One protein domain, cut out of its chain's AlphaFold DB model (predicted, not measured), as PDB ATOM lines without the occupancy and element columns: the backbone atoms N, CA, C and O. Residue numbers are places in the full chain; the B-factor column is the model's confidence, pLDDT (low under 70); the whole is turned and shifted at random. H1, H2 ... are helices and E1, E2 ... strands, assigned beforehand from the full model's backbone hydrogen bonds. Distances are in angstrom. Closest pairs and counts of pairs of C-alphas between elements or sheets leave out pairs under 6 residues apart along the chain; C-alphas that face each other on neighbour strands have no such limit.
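What this domain is: This is residues 98 to 150 of the 210 residues of an uncharacterized protein of Tuber aestivum (summer truffle) (UniProt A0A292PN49). What is the picture? There is little regular structure: one helix, H1, packs on a small two-stranded hairpin, E1 and E2, mostly at E2, with long loops before and after the hairpin. What makes it up? The 53 printed residues include E1, E2 and H1 in that order, an antiparallel sheet E1 - E2, class mixed, with only 19 residues in named elements. How large is it? It is compact, radius of gyration of the C-alphas 10.1 A, spanning 28 by 24 by 17 A.

Where its parts are: Where are the strands? E1 is residues 114 to 117, 9.2 A long, from C-alpha 114 at (26.962, -35.906, 27.002); E2 is residues 120 to 123, 10.3 A. Where is the helix? H1, residues 137 to 147, is 15.4 A long and ends with C-alpha 147 at (27.247, -24.308, 35.144).

How they stand to each other: How do E1 and E2 pair? This hairpin is antiparallel at 160 degrees, with N 120 and O 117 within hydrogen-bond range at 2.8 A. Where is H1? Its closest C-alphas to E2 are those of Arg 137 and Tyr 121, 6.4 A; E1 and H1 are near each other, with 5 pairs of C-alphas within 10 A. Every O i to N i+4 pair in H1 is within hydrogen-bond range.

The domain as a whole: Is it cut, and which link is long? The printed part has no cut; E2 to H1 is a long link of 13 residues. Where is confidence low? Residues 98 to 113, 115 and 117 have pLDDT under 70.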
ATOM      1  N   ASP A  98      20.698 -25.395  20.843       58.25
ATOM      2  CA  ASP A  98      21.224 -26.438  19.990       58.25
ATOM      3  C   ASP A  98      20.961 -27.744  20.719       58.25
ATOM      4  O   ASP A  98      21.435 -27.998  21.835       58.25
ATOM      5  N   LYS A  99      20.034 -28.517  20.154       58.59
ATOM      6  CA  LYS A  99      19.648 -29.797  20.714       58.59
ATOM      7  C   LYS A  99      20.823 -30.706  20.427       58.59
ATOM      8  O   LYS A  99      20.909 -31.314  19.370       58.59
ATOM      9  N   PHE A 100      21.753 -30.764  21.368       57.53
ATOM     10  CA  PHE A 100      22.819 -31.747  21.331       57.53
ATOM     11  C   PHE A 100      22.179 -33.126  21.517       57.53
ATOM     12  O   PHE A 100      21.682 -33.472  22.596       57.53
ATOM     13  N   PHE A 101      22.129 -33.889  20.429       58.59
ATOM     14  CA  PHE A 101      21.707 -35.279  20.452       58.59
ATOM     15  C   PHE A 101      22.906 -36.120  20.893       58.59
ATOM     16  O   PHE A 101      23.919 -36.186  20.202       58.59
ATOM     17  N   CYS A 102      22.804 -36.758  22.061       64.50
ATOM     18  CA  CYS A 102      23.696 -37.864  22.405       64.50
ATOM     19  C   CYS A 102      23.501 -38.920  21.313       64.50
ATOM     20  O   CYS A 102      22.384 -39.406  21.151       64.50
ATOM     21  N   GLY A 103      24.556 -39.267  20.568       57.91
ATOM     22  CA  GLY A 103      24.521 -40.215  19.440       57.91
ATOM     23  C   GLY A 103      24.105 -41.652  19.799       57.91
ATOM     24  O   GLY A 103      24.251 -42.562  18.991       57.91
ATOM     25  N   SER A 104      23.596 -41.877  21.012       66.88
ATOM     26  CA  SER A 104      22.961 -43.122  21.416       66.88
ATOM     27  C   SER A 104      21.532 -43.185  20.859       66.88
ATOM     28  O   SER A 104      20.734 -42.292  21.154       66.88
ATOM     29  N   PRO A 105      21.144 -44.266  20.156       63.81
ATOM     30  CA  PRO A 105      19.800 -44.415  19.587       63.81
ATOM     31  C   PRO A 105      18.697 -44.483  20.656       63.81
ATOM     32  O   PRO A 105      17.521 -44.325  20.350       63.81
ATOM     33  N   ARG A 106      19.065 -44.706  21.926       67.50
ATOM     34  CA  ARG A 106      18.136 -44.722  23.067       67.50
ATOM     35  C   ARG A 106      18.029 -43.377  23.786       67.50
ATOM     36  O   ARG A 106      17.273 -43.259  24.747       67.50
ATOM     37  N   CYS A 107      18.784 -42.365  23.365       69.75
ATOM     38  CA  CYS A 107      18.751 -41.057  23.997       69.75
ATOM     39  C   CYS A 107      17.758 -40.139  23.280       69.75
ATOM     40  O   CYS A 107      18.091 -39.459  22.316       69.75
ATOM     41  N   SER A 108      16.538 -40.050  23.804       61.97
ATOM     42  CA  SER A 108      15.421 -39.265  23.248       61.97
ATOM     43  C   SER A 108      15.584 -37.728  23.292       61.97
ATOM     44  O   SER A 108      14.604 -37.004  23.195       61.97
ATOM     45  N   GLY A 109      16.814 -37.206  23.418       58.34
ATOM     46  CA  GLY A 109      17.104 -35.762  23.330       58.34
ATOM     47  C   GLY A 109      16.741 -34.896  24.558       58.34
ATOM     48  O   GLY A 109      15.710 -35.082  25.197       58.34
ATOM     49  N   ASN A 110      17.695 -34.027  24.940       58.94
ATOM     50  CA  ASN A 110      17.574 -32.694  25.559       58.94
ATOM     51  C   ASN A 110      18.830 -32.288  26.352       58.94
ATOM     52  O   ASN A 110      19.284 -33.030  27.225       58.94
ATOM     53  N   SER A 111      19.264 -31.062  26.022       60.94
ATOM     54  CA  SER A 111      20.278 -30.141  26.559       60.94
ATOM     55  C   SER A 111      21.669 -30.692  26.905       60.94
ATOM     56  O   SER A 111      21.876 -31.251  27.977       60.94
ATOM     57  N   GLY A 112      22.635 -30.367  26.040       63.38
ATOM     58  CA  GLY A 112      24.076 -30.391  26.307       63.38
ATOM     59  C   GLY A 112      24.820 -31.634  25.787       63.38
ATOM     60  O   GLY A 112      24.234 -32.720  25.739       63.38
ATOM     61  N   PRO A 113      26.104 -31.500  25.396       66.75
ATOM     62  CA  PRO A 113      26.966 -32.625  25.041       66.75
ATOM     63  C   PRO A 113      27.141 -33.574  26.233       66.75
ATOM     64  O   PRO A 113      27.539 -33.165  27.330       66.75
ATOM     65  N   HIS A 114      26.799 -34.843  26.019       71.25
ATOM     66  CA  HIS A 114      26.962 -35.906  27.002       71.25
ATOM     67  C   HIS A 114      27.107 -37.269  26.335       71.25
ATOM     68  O   HIS A 114      26.492 -37.543  25.300       71.25
ATOM     69  N   THR A 115      27.837 -38.157  27.005       67.62
ATOM     70  CA  THR A 115      27.890 -39.582  26.695       67.62
ATOM     71  C   THR A 115      26.898 -40.355  27.557       67.62
ATOM     72  O   THR A 115      26.853 -40.244  28.784       67.62
ATOM     73  N   CYS A 116      26.057 -41.143  26.889       70.94
ATOM     74  CA  CYS A 116      25.083 -42.026  27.517       70.94
ATOM     75  C   CYS A 116      25.710 -43.411  27.735       70.94
ATOM     76  O   CYS A 116      25.384 -44.364  27.028       70.94
ATOM     77  N   SER A 117      26.635 -43.532  28.687       66.31
ATOM     78  CA  SER A 117      27.189 -44.829  29.089       66.31
ATOM     79  C   SER A 117      26.310 -45.406  30.190       66.31
ATOM     80  O   SER A 117      26.487 -45.069  31.358       66.31
ATOM     81  N   SER A 118      25.325 -46.242  29.848       72.94
ATOM     82  CA  SER A 118      24.502 -46.949  30.845       72.94
ATOM     83  C   SER A 118      25.403 -47.530  31.950       72.94
ATOM     84  O   SER A 118      26.284 -48.321  31.609       72.94
ATOM     85  N   PRO A 119      25.245 -47.153  33.241       80.44
ATOM     86  CA  PRO A 119      24.093 -46.507  33.893       80.44
ATOM     87  C   PRO A 119      24.307 -45.041  34.342       80.44
ATOM     88  O   PRO A 119      23.640 -44.578  35.269       80.44
ATOM     89  N   SER A 120      25.255 -44.306  33.763       89.06
ATOM     90  CA  SER A 120      25.672 -42.997  34.277       89.06
ATOM     91  C   SER A 120      25.837 -41.947  33.175       89.06
ATOM     92  O   SER A 120      26.074 -42.273  32.017       89.06
ATOM     93  N   TYR A 121      25.671 -40.676  33.533       89.00
ATOM     94  CA  TYR A 121      25.714 -39.554  32.597       89.00
ATOM     95  C   TYR A 121      26.852 -38.617  32.990       89.00
ATOM     96  O   TYR A 121      26.846 -38.091  34.102       89.00
ATOM     97  N   THR A 122      27.803 -38.367  32.098       91.44
ATOM     98  CA  THR A 122      28.932 -37.458  32.365       91.44
ATOM     99  C   THR A 122      28.765 -36.178  31.556       91.44
ATOM    100  O   THR A 122      28.285 -36.209  30.424       91.44
ATOM    101  N   CYS A 123      29.115 -35.035  32.148       92.56
ATOM    102  CA  CYS A 123      29.113 -33.765  31.433       92.56
ATOM    103  C   CYS A 123      30.433 -33.586  30.682       92.56
ATOM    104  O   CYS A 123      31.491 -33.618  31.304       92.56
ATOM    105  N   GLU A 124      30.355 -33.356  29.373       91.38
ATOM    106  CA  GLU A 124      31.524 -33.215  28.491       91.38
ATOM    107  C   GLU A 124      31.765 -31.768  28.049       91.38
ATOM    108  O   GLU A 124      32.519 -31.507  27.115       91.38
ATOM    109  N   ALA A 125      31.126 -30.804  28.712       89.56
ATOM    110  CA  ALA A 125      31.378 -29.399  28.438       89.56
ATOM    111  C   ALA A 125      32.855 -29.059  28.700       89.56
ATOM    112  O   ALA A 125      33.436 -29.460  29.715       89.56
ATOM    113  N   SER A 126      33.458 -28.295  27.789       91.56
ATOM    114  CA  SER A 126      34.855 -27.877  27.881       91.56
ATOM    115  C   SER A 126      35.116 -27.133  29.193       91.56
ATOM    116  O   SER A 126      34.497 -26.104  29.455       91.56
ATOM    117  N   GLY A 127      36.032 -27.649  30.016       92.44
ATOM    118  CA  GLY A 127      36.372 -27.048  31.312       92.44
ATOM    119  C   GLY A 127      35.424 -27.408  32.462       92.44
ATOM    120  O   GLY A 127      35.563 -26.861  33.555       92.44
ATOM    121  N   CYS A 128      34.487 -28.342  32.269       95.12
ATOM    122  CA  CYS A 128      33.658 -28.835  33.361       95.12
ATOM    123  C   CYS A 128      34.512 -29.534  34.435       95.12
ATOM    124  O   CYS A 128      35.141 -30.560  34.190       95.12
ATOM    125  N   THR A 129      34.498 -29.011  35.665       95.56
ATOM    126  CA  THR A 129      35.254 -29.579  36.798       95.56
ATOM    127  C   THR A 129      34.573 -30.794  37.432       95.56
ATOM    128  O   THR A 129      35.167 -31.490  38.261       95.56
ATOM    129  N   ARG A 130      33.317 -31.076  37.065       94.06
ATOM    130  CA  ARG A 130      32.518 -32.134  37.678       94.06
ATOM    131  C   ARG A 130      32.910 -33.510  37.144       94.06
ATOM    132  O   ARG A 130      32.449 -33.934  36.093       94.06
ATOM    133  N   ARG A 131      33.723 -34.223  37.929       91.12
ATOM    134  CA  ARG A 131      34.207 -35.581  37.611       91.12
ATOM    135  C   ARG A 131      33.210 -36.694  37.931       91.12
ATOM    136  O   ARG A 131      33.325 -37.786  37.392       91.12
ATOM    137  N   THR A 132      32.273 -36.450  38.847       93.88
ATOM    138  CA  THR A 132      31.323 -37.479  39.275       93.88
ATOM    139  C   THR A 132      30.181 -37.599  38.272       93.88
ATOM    140  O   THR A 132      29.499 -36.601  38.006       93.88
ATOM    141  N   PRO A 133      29.935 -38.802  37.730       93.06
ATOM    142  CA  PRO A 133      28.854 -38.988  36.790       93.06
ATOM    143  C   PRO A 133      27.508 -38.922  37.518       93.06
ATOM    144  O   PRO A 133      27.354 -39.262  38.695       93.06
ATOM    145  N   PHE A 134      26.506 -38.451  36.799       92.19
ATOM    146  CA  PHE A 134      25.141 -38.321  37.262       92.19
ATOM    147  C   PHE A 134      24.407 -39.653  37.129       92.19
ATOM    148  O   PHE A 134      24.530 -40.348  36.125       92.19
ATOM    149  N   LYS A 135      23.581 -39.988  38.125       90.69
ATOM    150  CA  LYS A 135      22.725 -41.187  38.078       90.69
ATOM    151  C   LYS A 135      21.545 -41.026  37.124       90.69
ATOM    152  O   LYS A 135      21.025 -42.004  36.607       90.69
ATOM    153  N   THR A 136      21.079 -39.791  36.931       88.69
ATOM    154  CA  THR A 136      19.911 -39.507  36.095       88.69
ATOM    155  C   THR A 136      20.206 -38.399  35.103       88.69
ATOM    156  O   THR A 136      20.839 -37.390  35.431       88.69
ATOM    157  N   ARG A 137      19.641 -38.539  33.906       84.50
ATOM    158  CA  ARG A 137      19.687 -37.525  32.853       84.50
ATOM    159  C   ARG A 137      19.212 -36.153  33.334       84.50
ATOM    160  O   ARG A 137      19.848 -35.139  33.083       84.50
ATOM    161  N   ARG A 138      18.121 -36.115  34.106       87.12
ATOM    162  CA  ARG A 138      17.563 -34.872  34.659       87.12
ATOM    163  C   ARG A 138      18.584 -34.102  35.502       87.12
ATOM    164  O   ARG A 138      18.610 -32.875  35.457       87.12
ATOM    165  N   SER A 139      19.405 -34.810  36.278       90.50
ATOM    166  CA  SER A 139      20.443 -34.181  37.101       90.50
ATOM    167  C   SER A 139      21.620 -33.647  36.279       90.50
ATOM    168  O   SER A 139      22.097 -32.556  36.583       90.50
ATOM    169  N   LEU A 140      22.004 -34.340  35.200       91.31
ATOM    170  CA  LEU A 140      22.969 -33.826  34.224       91.31
ATOM    171  C   LEU A 140      22.444 -32.547  33.558       91.31
ATOM    172  O   LEU A 140      23.142 -31.540  33.551       91.31
ATOM    173  N   ASN A 141      21.200 -32.550  33.069       86.69
ATOM    174  CA  ASN A 141      20.620 -31.383  32.398       86.69
ATOM    175  C   ASN A 141      20.570 -30.166  33.331       86.69
ATOM    176  O   ASN A 141      20.948 -29.068  32.940       86.69
ATOM    177  N   ARG A 142      20.181 -30.367  34.598       88.81
ATOM    178  CA  ARG A 142      20.211 -29.306  35.619       88.81
ATOM    179  C   ARG A 142      21.615 -28.762  35.862       88.81
ATOM    180  O   ARG A 142      21.764 -27.562  36.053       88.81
ATOM    181  N   HIS A 143      22.620 -29.633  35.887       92.81
ATOM    182  CA  HIS A 143      24.012 -29.217  36.007       92.81
ATOM    183  C   HIS A 143      24.451 -28.398  34.794       92.81
ATOM    184  O   HIS A 143      24.998 -27.314  34.969       92.81
ATOM    185  N   TYR A 144      24.152 -28.876  33.587       90.31
ATOM    186  CA  TYR A 144      24.518 -28.186  32.359       90.31
ATOM    187  C   TYR A 144      23.901 -26.788  32.280       90.31
ATOM    188  O   TYR A 144      24.596 -25.812  32.015       90.31
ATOM    189  N   GLU A 145      22.615 -26.667  32.612       85.81
ATOM    190  CA  GLU A 145      21.930 -25.375  32.676       85.81
ATOM    191  C   GLU A 145      22.502 -24.423  33.737       85.81
ATOM    192  O   GLU A 145      22.417 -23.212  33.579       85.81
ATOM    193  N   ALA A 146      23.035 -24.937  34.845       86.31
ATOM    194  CA  ALA A 146      23.499 -24.103  35.953       86.31
ATOM    195  C   ALA A 146      24.953 -23.629  35.802       86.31
ATOM    196  O   ALA A 146      25.279 -22.518  36.245       86.31
ATOM    197  N   GLU A 147      25.797 -24.492  35.230       90.12
ATOM    198  CA  GLU A 147      27.247 -24.308  35.144       90.12
ATOM    199  C   GLU A 147      27.707 -23.861  33.752       90.12
ATOM    200  O   GLU A 147      28.619 -23.046  33.661       90.12
ATOM    201  N   HIS A 148      27.068 -24.349  32.679       90.19
ATOM    202  CA  HIS A 148      27.561 -24.164  31.303       90.19
ATOM    203  C   HIS A 148      26.701 -23.226  30.461       90.19
ATOM    204  O   HIS A 148      27.211 -22.589  29.541       90.19
ATOM    205  N   LEU A 149      25.409 -23.088  30.771       84.75
ATOM    206  CA  LEU A 149      24.591 -22.057  30.137       84.75
ATOM    207  C   LEU A 149      24.895 -20.695  30.768       84.75
ATOM    208  O   LEU A 149      24.488 -20.385  31.887       84.75
ATOM    209  N   VAL A 150      25.622 -19.873  30.011       80.88
ATOM    210  CA  VAL A 150      25.879 -18.462  30.341       80.88
ATOM    211  C   VAL A 150      24.606 -17.630  30.198       80.88
ATOM    212  O   VAL A 150      24.434 -16.630  30.897       80.88
TER     213      VAL A 150